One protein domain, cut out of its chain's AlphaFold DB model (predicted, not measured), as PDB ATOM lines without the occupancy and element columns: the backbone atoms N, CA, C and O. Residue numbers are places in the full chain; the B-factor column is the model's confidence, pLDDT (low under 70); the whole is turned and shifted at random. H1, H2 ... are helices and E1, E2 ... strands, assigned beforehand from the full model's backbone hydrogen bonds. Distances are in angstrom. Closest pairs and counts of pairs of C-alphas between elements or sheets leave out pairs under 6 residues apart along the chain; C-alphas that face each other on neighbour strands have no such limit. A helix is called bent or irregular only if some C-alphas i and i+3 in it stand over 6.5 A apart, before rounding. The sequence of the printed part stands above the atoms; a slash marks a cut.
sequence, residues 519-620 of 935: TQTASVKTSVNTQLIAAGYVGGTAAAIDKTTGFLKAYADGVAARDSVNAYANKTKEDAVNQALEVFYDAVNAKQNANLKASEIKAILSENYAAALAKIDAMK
ATOM      1  N   THR A 519     -21.760 -15.843  10.762       89.44
ATOM      2  CA  THR A 519     -22.957 -15.034  11.050       89.44
ATOM      3  C   THR A 519     -24.096 -15.321  10.070       89.44
ATOM      4  O   THR A 519     -25.254 -15.431  10.478       89.44
ATOM      5  N   GLN A 520     -23.789 -15.469   8.779       90.56
ATOM      6  CA  GLN A 520     -24.793 -15.794   7.764       90.56
ATOM      7  C   GLN A 520     -25.322 -17.223   7.931       90.56
ATOM      8  O   GLN A 520     -26.530 -17.427   7.852       90.56
ATOM      9  N   THR A 521     -24.453 -18.186   8.235       90.69
ATOM     10  CA  THR A 521     -24.828 -19.586   8.493       90.69
ATOM     11  C   THR A 521     -25.773 -19.691   9.692       90.69
ATOM     12  O   THR A 521     -26.802 -20.365   9.617       90.69
ATOM     13  N   ALA A 522     -25.522 -18.940  10.771       89.62
ATOM     14  CA  ALA A 522     -26.425 -18.864  11.923       89.62
ATOM     15  C   ALA A 522     -27.808 -18.276  11.565       89.62
ATOM     16  O   ALA A 522     -28.846 -18.761  12.034       89.62
ATOM     17  N   SER A 523     -27.840 -17.257  10.700       86.88
ATOM     18  CA  SER A 523     -29.089 -16.673  10.197       86.88
ATOM     19  C   SER A 523     -29.873 -17.668   9.329       86.88
ATOM     20  O   SER A 523     -31.060 -17.894   9.577       86.88
ATOM     21  N   VAL A 524     -29.203 -18.349   8.392       88.19
ATOM     22  CA  VAL A 524     -29.800 -19.406   7.556       88.19
ATOM     23  C   VAL A 524     -30.367 -20.527   8.424       88.19
ATOM     24  O   VAL A 524     -31.521 -20.912   8.240       88.19
ATOM     25  N   LYS A 525     -29.619 -20.995   9.430       92.44
ATOM     26  CA  LYS A 525     -30.076 -22.030  10.370       92.44
ATOM     27  C   LYS A 525     -31.377 -21.642  11.076       92.44
ATOM     28  O   LYS A 525     -32.282 -22.467  11.191       92.44
ATOM     29  N   THR A 526     -31.511 -20.384  11.490       90.94
ATOM     30  CA  THR A 526     -32.740 -19.863  12.118       90.94
ATOM     31  C   THR A 526     -33.931 -19.888  11.148       90.94
ATOM     32  O   THR A 526     -35.041 -20.297  11.515       90.94
ATOM     33  N   SER A 527     -33.705 -19.524   9.884       88.44
ATOM     34  CA  SER A 527     -34.719 -19.605   8.824       88.44
ATOM     35  C   SER A 527     -35.135 -21.050   8.533       88.44
ATOM     36  O   SER A 527     -36.329 -21.331   8.408       88.44
ATOM     37  N   VAL A 528     -34.180 -21.986   8.500       94.88
ATOM     38  CA  VAL A 528     -34.447 -23.424   8.336       94.88
ATOM     39  C   VAL A 528     -35.280 -23.964   9.498       94.88
ATOM     40  O   VAL A 528     -36.299 -24.608   9.255       94.88
ATOM     41  N   ASN A 529     -34.928 -23.637  10.746       94.69
ATOM     42  CA  ASN A 529     -35.695 -24.046  11.932       94.69
ATOM     43  C   ASN A 529     -37.160 -23.621  11.843       94.69
ATOM     44  O   ASN A 529     -38.057 -24.415  12.118       94.69
ATOM     45  N   THR A 530     -37.405 -22.386  11.405       91.25
ATOM     46  CA  THR A 530     -38.764 -21.861  11.213       91.25
ATOM     47  C   THR A 530     -39.565 -22.725  10.236       91.25
ATOM     48  O   THR A 530     -40.724 -23.043  10.501       91.25
ATOM     49  N   GLN A 531     -38.953 -23.149   9.125       92.75
ATOM     50  CA  GLN A 531     -39.634 -23.970   8.120       92.75
ATOM     51  C   GLN A 531     -39.801 -25.434   8.551       92.75
ATOM     52  O   GLN A 531     -40.838 -26.027   8.262       92.75
ATOM     53  N   LEU A 532     -38.837 -26.005   9.280       95.25
ATOM     54  CA  LEU A 532     -38.949 -27.348   9.860       95.25
ATOM     55  C   LEU A 532     -40.125 -27.448  10.845       95.25
ATOM     56  O   LEU A 532     -40.879 -28.422  10.802       95.25
ATOM     57  N   ILE A 533     -40.312 -26.424  11.687       93.00
ATOM     58  CA  ILE A 533     -41.446 -26.323  12.620       93.00
ATOM     59  C   ILE A 533     -42.758 -26.142  11.852       93.00
ATOM     60  O   ILE A 533     -43.725 -26.853  12.113       93.00
ATOM     61  N   ALA A 534     -42.796 -25.241  10.865       88.38
ATOM     62  CA  ALA A 534     -43.991 -25.014  10.048       88.38
ATOM     63  C   ALA A 534     -44.425 -26.265   9.257       88.38
ATOM     64  O   ALA A 534     -45.613 -26.455   9.002       88.38
ATOM     65  N   ALA A 535     -43.477 -27.130   8.881       88.38
ATOM     66  CA  ALA A 535     -43.741 -28.424   8.251       88.38
ATOM     67  C   ALA A 535     -44.132 -29.535   9.250       88.38
ATOM     68  O   ALA A 535     -44.499 -30.632   8.829       88.38
ATOM     69  N   GLY A 536     -44.045 -29.282  10.561       92.69
ATOM     70  CA  GLY A 536     -44.331 -30.251  11.624       92.69
ATOM     71  C   GLY A 536     -43.259 -31.332  11.808       92.69
ATOM     72  O   GLY A 536     -43.490 -32.309  12.522       92.69
ATOM     73  N   TYR A 537     -42.090 -31.200  11.171       94.38
ATOM     74  CA  TYR A 537     -41.010 -32.193  11.277       94.38
ATOM     75  C   TYR A 537     -40.448 -32.272  12.702       94.38
ATOM     76  O   TYR A 537     -40.118 -33.365  13.164       94.38
ATOM     77  N   VAL A 538     -40.418 -31.130  13.394       95.19
ATOM     78  CA  VAL A 538     -40.023 -30.948  14.802       95.19
ATOM     79  C   VAL A 538     -40.952 -29.940  15.488       95.19
ATOM     80  O   VAL A 538     -41.687 -29.221  14.809       95.19
ATOM     81  N   GLY A 539     -40.915 -29.867  16.821       90.75
ATOM     82  CA  GLY A 539     -41.616 -28.842  17.604       90.75
ATOM     83  C   GLY A 539     -40.721 -27.672  18.039       90.75
ATOM     84  O   GLY A 539     -39.578 -27.533  17.601       90.75
ATOM     85  N   GLY A 540     -41.226 -26.842  18.954       92.31
ATOM     86  CA  GLY A 540     -40.455 -25.780  19.613       92.31
ATOM     87  C   GLY A 540     -40.489 -24.425  18.899       92.31
ATOM     88  O   GLY A 540     -41.512 -24.020  18.352       92.31
ATOM     89  N   THR A 541     -39.374 -23.691  18.955       90.56
ATOM     90  CA  THR A 541     -39.227 -22.337  18.386       90.56
ATOM     91  C   THR A 541     -38.018 -22.258  17.454       90.56
ATOM     92  O   THR A 541     -37.115 -23.087  17.529       90.56
ATOM     93  N   ALA A 542     -37.945 -21.232  16.601       84.62
ATOM     94  CA  ALA A 542     -36.825 -21.071  15.667       84.62
ATOM     95  C   ALA A 542     -35.446 -20.980  16.359       84.62
ATOM     96  O   ALA A 542     -34.449 -21.437  15.802       84.62
ATOM     97  N   ALA A 543     -35.385 -20.432  17.578       84.94
ATOM     98  CA  ALA A 543     -34.157 -20.345  18.372       84.94
ATOM     99  C   ALA A 543     -33.820 -21.655  19.109       84.94
ATOM    100  O   ALA A 543     -32.654 -21.926  19.391       84.94
ATOM    101  N   ALA A 544     -34.833 -22.467  19.418       88.38
ATOM    102  CA  ALA A 544     -34.699 -23.711  20.164       88.38
ATOM    103  C   ALA A 544     -35.743 -24.724  19.677       88.38
ATOM    104  O   ALA A 544     -36.888 -24.730  20.142       88.38
ATOM    105  N   ILE A 545     -35.343 -25.560  18.718       91.31
ATOM    106  CA  ILE A 545     -36.172 -26.660  18.220       91.31
ATOM    107  C   ILE A 545     -36.308 -27.750  19.291       91.31
ATOM    108  O   ILE A 545     -35.342 -28.080  19.983       91.31
ATOM    109  N   ASP A 546     -37.496 -28.334  19.399       91.06
ATOM    110  CA  ASP A 546     -37.755 -29.495  20.245       91.06
ATOM    111  C   ASP A 546     -37.683 -30.774  19.404       91.06
ATOM    112  O   ASP A 546     -38.532 -31.041  18.551       91.06
ATOM    113  N   LYS A 547     -36.637 -31.560  19.657       88.00
ATOM    114  CA  LYS A 547     -36.302 -32.801  18.942       88.00
ATOM    115  C   LYS A 547     -37.079 -34.012  19.464       88.00
ATOM    116  O   LYS A 547     -37.007 -35.093  18.883       88.00
ATOM    117  N   THR A 548     -37.794 -33.846  20.576       89.19
ATOM    118  CA  THR A 548     -38.569 -34.909  21.226       89.19
ATOM    119  C   THR A 548     -40.021 -34.951  20.748       89.19
ATOM    120  O   THR A 548     -40.773 -35.856  21.113       89.19
ATOM    121  N   THR A 549     -40.408 -34.010  19.885       87.88
ATOM    122  CA  THR A 549     -41.746 -33.878  19.307       87.88
ATOM    123  C   THR A 549     -41.676 -33.719  17.780       87.88
ATOM    124  O   THR A 549     -40.611 -33.491  17.208       87.88
ATOM    125  N   GLY A 550     -42.814 -33.882  17.095       93.12
ATOM    126  CA  GLY A 550     -42.918 -33.772  15.632       93.12
ATOM    127  C   GLY A 550     -42.778 -35.099  14.872       93.12
ATOM    128  O   GLY A 550     -42.592 -36.173  15.455       93.12
ATOM    129  N   PHE A 551     -42.912 -35.029  13.543       94.88
ATOM    130  CA  PHE A 551     -42.978 -36.214  12.682       94.88
ATOM    131  C   PHE A 551     -41.695 -37.051  12.680       94.88
ATOM    132  O   PHE A 551     -41.787 -38.279  12.661       94.88
ATOM    133  N   LEU A 552     -40.513 -36.428  12.743       96.75
ATOM    134  CA  LEU A 552     -39.243 -37.166  12.714       96.75
ATOM    135  C   LEU A 552     -39.082 -38.054  13.952       96.75
ATOM    136  O   LEU A 552     -38.707 -39.221  13.842       96.75
ATOM    137  N   LYS A 553     -39.442 -37.541  15.134       95.50
ATOM    138  CA  LYS A 553     -39.396 -38.328  16.370       95.50
ATOM    139  C   LYS A 553     -40.425 -39.459  16.371       95.50
ATOM    140  O   LYS A 553     -40.085 -40.581  16.743       95.50
ATOM    141  N   ALA A 554     -41.648 -39.192  15.909       96.12
ATOM    142  CA  ALA A 554     -42.676 -40.224  15.768       96.12
ATOM    143  C   ALA A 554     -42.234 -41.343  14.805       96.12
ATOM    144  O   ALA A 554     -42.473 -42.523  15.069       96.12
ATOM    145  N   TYR A 555     -41.536 -40.988  13.721       96.69
ATOM    146  CA  TYR A 555     -40.962 -41.956  12.790       96.69
ATOM    147  C   TYR A 555     -39.887 -42.826  13.455       96.69
ATOM    148  O   TYR A 555     -39.941 -44.050  13.336       96.69
ATOM    149  N   ALA A 556     -38.966 -42.224  14.218       96.94
ATOM    150  CA  ALA A 556     -37.947 -42.959  14.971       96.94
ATOM    151  C   ALA A 556     -38.563 -43.940  15.982       96.94
ATOM    152  O   ALA A 556     -38.148 -45.096  16.061       96.94
ATOM    153  N   ASP A 557     -39.606 -43.530  16.710       95.50
ATOM    154  CA  ASP A 557     -40.334 -44.439  17.603       95.50
ATOM    155  C   ASP A 557     -40.989 -45.597  16.837       95.50
ATOM    156  O   ASP A 557     -40.952 -46.736  17.302       95.50
ATOM    157  N   GLY A 558     -41.528 -45.335  15.644       95.75
ATOM    158  CA  GLY A 558     -42.097 -46.359  14.769       95.75
ATOM    159  C   GLY A 558     -41.064 -47.337  14.195       95.75
ATOM    160  O   GLY A 558     -41.359 -48.523  14.050       95.75
ATOM    161  N   VAL A 559     -39.848 -46.885  13.872       95.25
ATOM    162  CA  VAL A 559     -38.735 -47.773  13.487       95.25
ATOM    163  C   VAL A 559     -38.360 -48.682  14.661       95.25
ATOM    164  O   VAL A 559     -38.334 -49.895  14.484       95.25
ATOM    165  N   ALA A 560     -38.177 -48.131  15.866       94.94
ATOM    166  CA  ALA A 560     -37.872 -48.929  17.057       94.94
ATOM    167  C   ALA A 560     -38.990 -49.934  17.392       94.94
ATOM    168  O   ALA A 560     -38.710 -51.081  17.710       94.94
ATOM    169  N   ALA A 561     -40.262 -49.540  17.273       93.75
ATOM    170  CA  ALA A 561     -41.397 -50.420  17.560       93.75
ATOM    171  C   ALA A 561     -41.535 -51.598  16.575       93.75
ATOM    172  O   ALA A 561     -42.132 -52.618  16.924       93.75
ATOM    173  N   ARG A 562     -41.003 -51.471  15.350       92.38
ATOM    174  CA  ARG A 562     -40.974 -52.563  14.359       92.38
ATOM    175  C   ARG A 562     -39.973 -53.659  14.729       92.38
ATOM    176  O   ARG A 562     -40.187 -54.807  14.346       92.38
ATOM    177  N   ASP A 563     -38.934 -53.330  15.492       90.94
ATOM    178  CA  ASP A 563     -38.029 -54.300  16.105       90.94
ATOM    179  C   ASP A 563     -38.495 -54.618  17.533       90.94
ATOM    180  O   ASP A 563     -38.004 -54.080  18.521       90.94
ATOM    181  N   SER A 564     -39.481 -55.507  17.648       83.38
ATOM    182  CA  SER A 564     -40.068 -55.883  18.942       83.38
ATOM    183  C   SER A 564     -39.154 -56.739  19.828       83.38
ATOM    184  O   SER A 564     -39.536 -57.068  20.953       83.38
ATOM    185  N   VAL A 565     -37.975 -57.127  19.331       88.31
ATOM    186  CA  VAL A 565     -37.042 -58.027  20.019       88.31
ATOM    187  C   VAL A 565     -35.929 -57.247  20.712       88.31
ATOM    188  O   VAL A 565     -35.503 -57.646  21.798       88.31
ATOM    189  N   ASN A 566     -35.461 -56.143  20.123       91.88
ATOM    190  CA  ASN A 566     -34.354 -55.365  20.673       91.88
ATOM    191  C   ASN A 566     -34.796 -54.043  21.319       91.88
ATOM    192  O   ASN A 566     -35.795 -53.431  20.953       91.88
ATOM    193  N   ALA A 567     -34.006 -53.580  22.290       92.81
ATOM    194  CA  ALA A 567     -34.209 -52.288  22.939       92.81
ATOM    195  C   ALA A 567     -33.482 -51.157  22.192       92.81
ATOM    196  O   ALA A 567     -32.380 -51.349  21.672       92.81
ATOM    197  N   TYR A 568     -34.109 -49.978  22.192       95.94
ATOM    198  CA  TYR A 568     -33.562 -48.733  21.655       95.94
ATOM    199  C   TYR A 568     -33.676 -47.627  22.704       95.94
ATOM    200  O   TYR A 568     -34.785 -47.195  23.043       95.94
ATOM    201  N   ALA A 569     -32.538 -47.133  23.181       93.69
ATOM    202  CA  ALA A 569     -32.481 -46.012  24.104       93.69
ATOM    203  C   ALA A 569     -33.050 -44.726  23.478       93.69
ATOM    204  O   ALA A 569     -32.929 -44.480  22.277       93.69
ATOM    205  N   ASN A 570     -33.620 -43.845  24.307       91.94
ATOM    206  CA  ASN A 570     -34.121 -42.546  23.837       91.94
ATOM    207  C   ASN A 570     -33.019 -41.703  23.182       91.94
ATOM    208  O   ASN A 570     -33.269 -41.084  22.152       91.94
ATOM    209  N   LYS A 571     -31.793 -41.765  23.716       91.81
ATOM    210  CA  LYS A 571     -30.627 -41.096  23.128       91.81
ATOM    211  C   LYS A 571     -30.385 -41.526  21.677       91.81
ATOM    212  O   LYS A 571     -30.171 -40.669  20.833       91.81
ATOM    213  N   THR A 572     -30.473 -42.823  21.377       94.69
ATOM    214  CA  THR A 572     -30.317 -43.352  20.012       94.69
ATOM    215  C   THR A 572     -31.314 -42.713  19.052       94.69
ATOM    216  O   THR A 572     -30.949 -42.277  17.966       94.69
ATOM    217  N   LYS A 573     -32.575 -42.596  19.477       94.56
ATOM    218  CA  LYS A 573     -33.635 -41.994  18.663       94.56
ATOM    219  C   LYS A 573     -33.418 -40.492  18.465       94.56
ATOM    220  O   LYS A 573     -33.596 -39.996  17.360       94.56
ATOM    221  N   GLU A 574     -33.039 -39.772  19.517       93.94
ATOM    222  CA  GLU A 574     -32.773 -38.327  19.456       93.94
ATOM    223  C   GLU A 574     -31.545 -37.994  18.601       93.94
ATOM    224  O   GLU A 574     -31.594 -37.061  17.799       93.94
ATOM    225  N   ASP A 575     -30.466 -38.771  18.717       94.62
ATOM    226  CA  ASP A 575     -29.277 -38.620  17.876       94.62
ATOM    227  C   ASP A 575     -29.608 -38.912  16.407       94.62
ATOM    228  O   ASP A 575     -29.190 -38.164  15.526       94.62
ATOM    229  N   ALA A 576     -30.424 -39.933  16.126       96.25
ATOM    230  CA  ALA A 576     -30.866 -40.237  14.767       96.25
ATOM    231  C   ALA A 576     -31.726 -39.106  14.167       96.25
ATOM    232  O   ALA A 576     -31.571 -38.757  12.995       96.25
ATOM    233  N   VAL A 577     -32.586 -38.473  14.977       96.69
ATOM    234  CA  VAL A 577     -33.324 -37.262  14.576       96.69
ATOM    235  C   VAL A 577     -32.368 -36.090  14.327       96.69
ATOM    236  O   VAL A 577     -32.554 -35.366  13.354       96.69
ATOM    237  N   ASN A 578     -31.321 -35.905  15.136       95.12
ATOM    238  CA  ASN A 578     -30.311 -34.865  14.891       95.12
ATOM    239  C   ASN A 578     -29.583 -35.060  13.564       95.12
ATOM    240  O   ASN A 578     -29.473 -34.112  12.794       95.12
ATOM    241  N   GLN A 579     -29.159 -36.287  13.271       95.75
ATOM    242  CA  GLN A 579     -28.523 -36.615  11.997       95.75
ATOM    243  C   GLN A 579     -29.470 -36.371  10.813       95.75
ATOM    244  O   GLN A 579     -29.042 -35.912   9.758       95.75
ATOM    245  N   ALA A 580     -30.772 -36.629  10.978       97.00
ATOM    246  CA  ALA A 580     -31.781 -36.285   9.976       97.00
ATOM    247  C   ALA A 580     -31.922 -34.761   9.778       97.00
ATOM    248  O   ALA A 580     -32.127 -34.303   8.656       97.00
ATOM    249  N   LEU A 581     -31.793 -33.969  10.846       96.38
ATOM    250  CA  LEU A 581     -31.810 -32.505  10.775       96.38
ATOM    251  C   LEU A 581     -30.562 -31.934  10.094       96.38
ATOM    252  O   LEU A 581     -30.683 -30.982   9.324       96.38
ATOM    253  N   GLU A 582     -29.387 -32.519  10.330       95.38
ATOM    254  CA  GLU A 582     -28.139 -32.149   9.645       95.38
ATOM    255  C   GLU A 582     -28.266 -32.277   8.127       95.38
ATOM    256  O   GLU A 582     -27.927 -31.331   7.425       95.38
ATOM    257  N   VAL A 583     -28.913 -33.336   7.619       96.69
ATOM    258  CA  VAL A 583     -29.199 -33.482   6.176       96.69
ATOM    259  C   VAL A 583     -29.932 -32.261   5.610       96.69
ATOM    260  O   VAL A 583     -29.638 -31.812   4.501       96.69
ATOM    261  N   PHE A 584     -30.881 -31.693   6.358       96.38
ATOM    262  CA  PHE A 584     -31.592 -30.492   5.926       96.38
ATOM    263  C   PHE A 584     -30.717 -29.243   5.969       96.38
ATOM    264  O   PHE A 584     -30.755 -28.449   5.027       96.38
ATOM    265  N   TYR A 585     -29.951 -29.049   7.046       94.44
ATOM    266  CA  TYR A 585     -29.055 -27.898   7.154       94.44
ATOM    267  C   TYR A 585     -27.989 -27.926   6.062       94.44
ATOM    268  O   TYR A 585     -27.798 -26.910   5.399       94.44
ATOM    269  N   ASP A 586     -27.376 -29.080   5.811       94.31
ATOM    270  CA  ASP A 586     -26.349 -29.259   4.788       94.31
ATOM    271  C   ASP A 586     -26.914 -28.996   3.390       94.31
ATOM    272  O   ASP A 586     -26.320 -28.253   2.608       94.31
ATOM    273  N   ALA A 587     -28.110 -29.512   3.084       95.44
ATOM    274  CA  ALA A 587     -28.757 -29.288   1.792       95.44
ATOM    275  C   ALA A 587     -29.084 -27.808   1.527       95.44
ATOM    276  O   ALA A 587     -29.002 -27.344   0.384       95.44
ATOM    277  N   VAL A 588     -29.455 -27.055   2.568       93.94
ATOM    278  CA  VAL A 588     -29.714 -25.612   2.457       93.94
ATOM    279  C   VAL A 588     -28.401 -24.830   2.393       93.94
ATOM    280  O   VAL A 588     -28.249 -23.978   1.516       93.94
ATOM    281  N   ASN A 589     -27.428 -25.143   3.251       91.62
ATOM    282  CA  ASN A 589     -26.111 -24.501   3.269       91.62
ATOM    283  C   ASN A 589     -25.345 -24.724   1.960       91.62
ATOM    284  O   ASN A 589     -24.676 -23.807   1.486       91.62
ATOM    285  N   ALA A 590     -25.530 -25.867   1.295       92.31
ATOM    286  CA  ALA A 590     -24.962 -26.150  -0.023       92.31
ATOM    287  C   ALA A 590     -25.395 -25.149  -1.113       92.31
ATOM    288  O   ALA A 590     -24.746 -25.056  -2.154       92.31
ATOM    289  N   LYS A 591     -26.470 -24.372  -0.901       91.69
ATOM    290  CA  LYS A 591     -26.868 -23.283  -1.809       91.69
ATOM    291  C   LYS A 591     -26.023 -22.021  -1.657       91.69
ATOM    292  O   LYS A 591     -26.082 -21.173  -2.542       91.69
ATOM    293  N   GLN A 592     -25.289 -21.887  -0.551       92.06
ATOM    294  CA  GLN A 592     -24.432 -20.743  -0.233       92.06
ATOM    295  C   GLN A 592     -25.137 -19.380  -0.381       92.06
ATOM    296  O   GLN A 592     -24.572 -18.407  -0.873       92.06
ATOM    297  N   ASN A 593     -26.409 -19.304   0.023       85.38
ATOM    298  CA  ASN A 593     -27.230 -18.106  -0.133       85.38
ATOM    299  C   ASN A 593     -27.941 -17.746   1.178       85.38
ATOM    300  O   ASN A 593     -28.843 -18.452   1.624       85.38
ATOM    301  N   ALA A 594     -27.560 -16.607   1.763       86.06
ATOM    302  CA  ALA A 594     -28.132 -16.111   3.014       86.06
ATOM    303  C   ALA A 594     -29.575 -15.595   2.861       86.06
ATOM    304  O   ALA A 594     -30.304 -15.506   3.844       86.06
ATOM    305  N   ASN A 595     -29.992 -15.265   1.636       83.19
ATOM    306  CA  ASN A 595     -31.248 -14.578   1.332       83.19
ATOM    307  C   ASN A 595     -32.299 -15.505   0.695       83.19
ATOM    308  O   ASN A 595     -33.163 -15.039  -0.051       83.19
ATOM    309  N   LEU A 596     -32.219 -16.818   0.944       74.25
ATOM    310  CA  LEU A 596     -33.219 -17.774   0.462       74.25
ATOM    311  C   LEU A 596     -34.613 -17.430   0.997       74.25
ATOM    312  O   LEU A 596     -34.808 -17.191   2.192       74.25
ATOM    313  N   LYS A 597     -35.609 -17.460   0.113       82.50
ATOM    314  CA  LYS A 597     -37.013 -17.261   0.480       82.50
ATOM    315  C   LYS A 597     -37.536 -18.488   1.219       82.50
ATOM    316  O   LYS A 597     -37.147 -19.622   0.938       82.50
ATOM    317  N   ALA A 598     -38.521 -18.283   2.092       78.06
ATOM    318  CA  ALA A 598     -39.173 -19.368   2.830       78.06
ATOM    319  C   ALA A 598     -39.693 -20.498   1.914       78.06
ATOM    320  O   ALA A 598     -39.553 -21.676   2.239       78.06
ATOM    321  N   SER A 599     -40.229 -20.154   0.736       77.19
ATOM    322  CA  SER A 599     -40.693 -21.124  -0.263       77.19
ATOM    323  C   SER A 599     -39.570 -21.996  -0.835       77.19
ATOM    324  O   SER A 599     -39.792 -23.176  -1.095       77.19
ATOM    325  N   GLU A 600     -38.375 -21.434  -1.020       84.81
ATOM    326  CA  GLU A 600     -37.208 -22.148  -1.552       84.81
ATOM    327  C   GLU A 600     -36.640 -23.103  -0.502       84.81
ATOM    328  O   GLU A 600     -36.380 -24.265  -0.804       84.81
ATOM    329  N   ILE A 601     -36.544 -22.651   0.753       85.94
ATOM    330  CA  ILE A 601     -36.149 -23.504   1.881       85.94
ATOM    331  C   ILE A 601     -37.113 -24.689   1.995       85.94
ATOM    332  O   ILE A 601     -36.677 -25.834   2.039       85.94
ATOM    333  N   LYS A 602     -38.428 -24.442   1.966       89.81
ATOM    334  CA  LYS A 602     -39.444 -25.504   2.046       89.81
ATOM    335  C   LYS A 602     -39.314 -26.546   0.927       89.81
ATOM    336  O   LYS A 602     -39.504 -27.737   1.184       89.81
ATOM    337  N   ALA A 603     -38.989 -26.117  -0.293       89.81
ATOM    338  CA  ALA A 603     -38.742 -27.027  -1.409       89.81
ATOM    339  C   ALA A 603     -37.524 -27.926  -1.136       89.81
ATOM    340  O   ALA A 603     -37.650 -29.147  -1.211       89.81
ATOM    341  N   ILE A 604     -36.399 -27.344  -0.699       95.38
ATOM    342  CA  ILE A 604     -35.176 -28.087  -0.350       95.38
ATOM    343  C   ILE A 604     -35.447 -29.106   0.767       95.38
ATOM    344  O   ILE A 604     -35.018 -30.255   0.668       95.38
ATOM    345  N   LEU A 605     -36.196 -28.722   1.808       95.50
ATOM    346  CA  LEU A 605     -36.583 -29.642   2.885       95.50
ATOM    347  C   LEU A 605     -37.389 -30.831   2.352       95.50
ATOM    348  O   LEU A 605     -37.140 -31.974   2.726       95.50
ATOM    349  N   SER A 606     -38.331 -30.577   1.445       92.81
ATOM    350  CA  SER A 606     -39.175 -31.628   0.869       92.81
ATOM    351  C   SER A 606     -38.369 -32.595  -0.006       92.81
ATOM    352  O   SER A 606     -38.550 -33.808   0.089       92.81
ATOM    353  N   GLU A 607     -37.442 -32.077  -0.817       96.75
ATOM    354  CA  GLU A 607     -36.550 -32.874  -1.674       96.75
ATOM    355  C   GLU A 607     -35.622 -33.794  -0.867       96.75
ATOM    356  O   GLU A 607     -35.340 -34.916  -1.286       96.75
ATOM    357  N   ASN A 608     -35.181 -33.347   0.312       97.56
ATOM    358  CA  ASN A 608     -34.226 -34.075   1.150       97.56
ATOM    359  C   ASN A 608     -34.888 -34.930   2.242       97.56
ATOM    360  O   ASN A 608     -34.198 -35.619   2.995       97.56
ATOM    361  N   TYR A 609     -36.222 -34.948   2.314       95.56
ATOM    362  CA  TYR A 609     -36.964 -35.660   3.356       95.56
ATOM    363  C   TYR A 609     -36.666 -37.167   3.376       95.56
ATOM    364  O   TYR A 609     -36.460 -37.748   4.438       95.56
ATOM    365  N   ALA A 610     -36.569 -37.807   2.205       96.62
ATOM    366  CA  ALA A 610     -36.251 -39.233   2.118       96.62
ATOM    367  C   ALA A 610     -34.836 -39.556   2.639       96.62
ATOM    368  O   ALA A 610     -34.649 -40.552   3.335       96.62
ATOM    369  N   ALA A 611     -33.852 -38.701   2.341       97.62
ATOM    370  CA  ALA A 611     -32.486 -38.858   2.839       97.62
ATOM    371  C   ALA A 611     -32.407 -38.653   4.362       97.62
ATOM    372  O   ALA A 611     -31.693 -39.384   5.046       97.62
ATOM    373  N   ALA A 612     -33.190 -37.714   4.898       97.69
ATOM    374  CA  ALA A 612     -33.316 -37.502   6.335       97.69
ATOM    375  C   ALA A 612     -33.925 -38.730   7.043       97.69
ATOM    376  O   ALA A 612     -33.387 -39.187   8.050       97.69
ATOM    377  N   LEU A 613     -34.989 -39.332   6.494       96.75
ATOM    378  CA  LEU A 613     -35.567 -40.563   7.052       96.75
ATOM    379  C   LEU A 613     -34.590 -41.744   7.021       96.75
ATOM    380  O   LEU A 613     -34.541 -42.507   7.982       96.75
ATOM    381  N   ALA A 614     -33.752 -41.853   5.985       97.50
ATOM    382  CA  ALA A 614     -32.744 -42.910   5.901       97.50
ATOM    383  C   ALA A 614     -31.721 -42.864   7.056       97.50
ATOM    384  O   ALA A 614     -31.231 -43.911   7.478       97.50
ATOM    385  N   LYS A 615     -31.421 -41.677   7.611       96.75
ATOM    386  CA  LYS A 615     -30.597 -41.550   8.830       96.75
ATOM    387  C   LYS A 615     -31.288 -42.164  10.048       96.75
ATOM    388  O   LYS A 615     -30.633 -42.817  10.853       96.75
ATOM    389  N   ILE A 616     -32.609 -42.009  10.148       97.19
ATOM    390  CA  ILE A 616     -33.410 -42.616  11.216       97.19
ATOM    391  C   ILE A 616     -33.511 -44.131  11.028       97.19
ATOM    392  O   ILE A 616     -33.341 -44.871  11.991       97.19
ATOM    393  N   ASP A 617     -33.714 -44.611   9.800       96.38
ATOM    394  CA  ASP A 617     -33.760 -46.049   9.498       96.38
ATOM    395  C   ASP A 617     -32.436 -46.769   9.804       96.38
ATOM    396  O   ASP A 617     -32.432 -47.959  10.114       96.38
ATOM    397  N   ALA A 618     -31.306 -46.059   9.742       95.56
ATOM    398  CA  ALA A 618     -29.980 -46.608  10.015       95.56
ATOM    399  C   ALA A 618     -29.663 -46.788  11.512       95.56
ATOM    400  O   ALA A 618     -28.603 -47.332  11.845       95.56
ATOM    401  N   MET A 619     -30.533 -46.335  12.423       95.19
ATOM    402  CA  MET A 619     -30.263 -46.434  13.856       95.19
ATOM    403  C   MET A 619     -30.159 -47.897  14.312       95.19
ATOM    404  O   MET A 619     -30.930 -48.772  13.913       95.19
ATOM    405  N   LYS A 620     -29.193 -48.169  15.189       94.19
ATOM    406  CA  LYS A 620     -28.898 -49.519  15.678       94.19
ATOM    407  C   LYS A 620     -29.513 -49.743  17.056       94.19
ATOM    408  O   LYS A 620     -29.561 -48.825  17.868       94.19
TER     409      LYS A 620
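What this domain is: This is residues 519 to 620 of the 935 residues of the protein "Fibronectin type III domain-containing protein" of Anaerotruncus colihominis (UniProt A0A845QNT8). A rod of helices has H3 in its core, H1 and H4a at one end and H2 at the other. A small antiparallel hairpin, E1 and E2, covers part of H1. The 102 printed residues, mostly helix, are compact: radius of gyration of the C-alphas 13.9 A, spans 48 by 22 by 21 A.

How they stand to each other: E1, residues 539 to 541, and E2, residues 544 to 546, have N 541 and O 544 within hydrogen-bond range, 2.9 A. H4, residues 598 to 617, one helix by its hydrogen bonds, is bent, C-alphas 607 and 610 being 7.4 A apart. Its arm H4b, residues 610 to 617, touches H3, residues 570 to 589, at a shallow tilt of 19 degrees, closest C-alphas Ala 580 and Ala 612, 4.1 A.

Where its parts are: H1, residues 519 to 534, begins at C-alpha 519 (-22.957, -15.034, 11.050). H2 holds residues 551 to 562. H4b ends at C-alpha 617 (-33.760, -46.049, 9.498).

The domain as a whole: The printed part has no cut or long link; no printed residue's pLDDT is under 70.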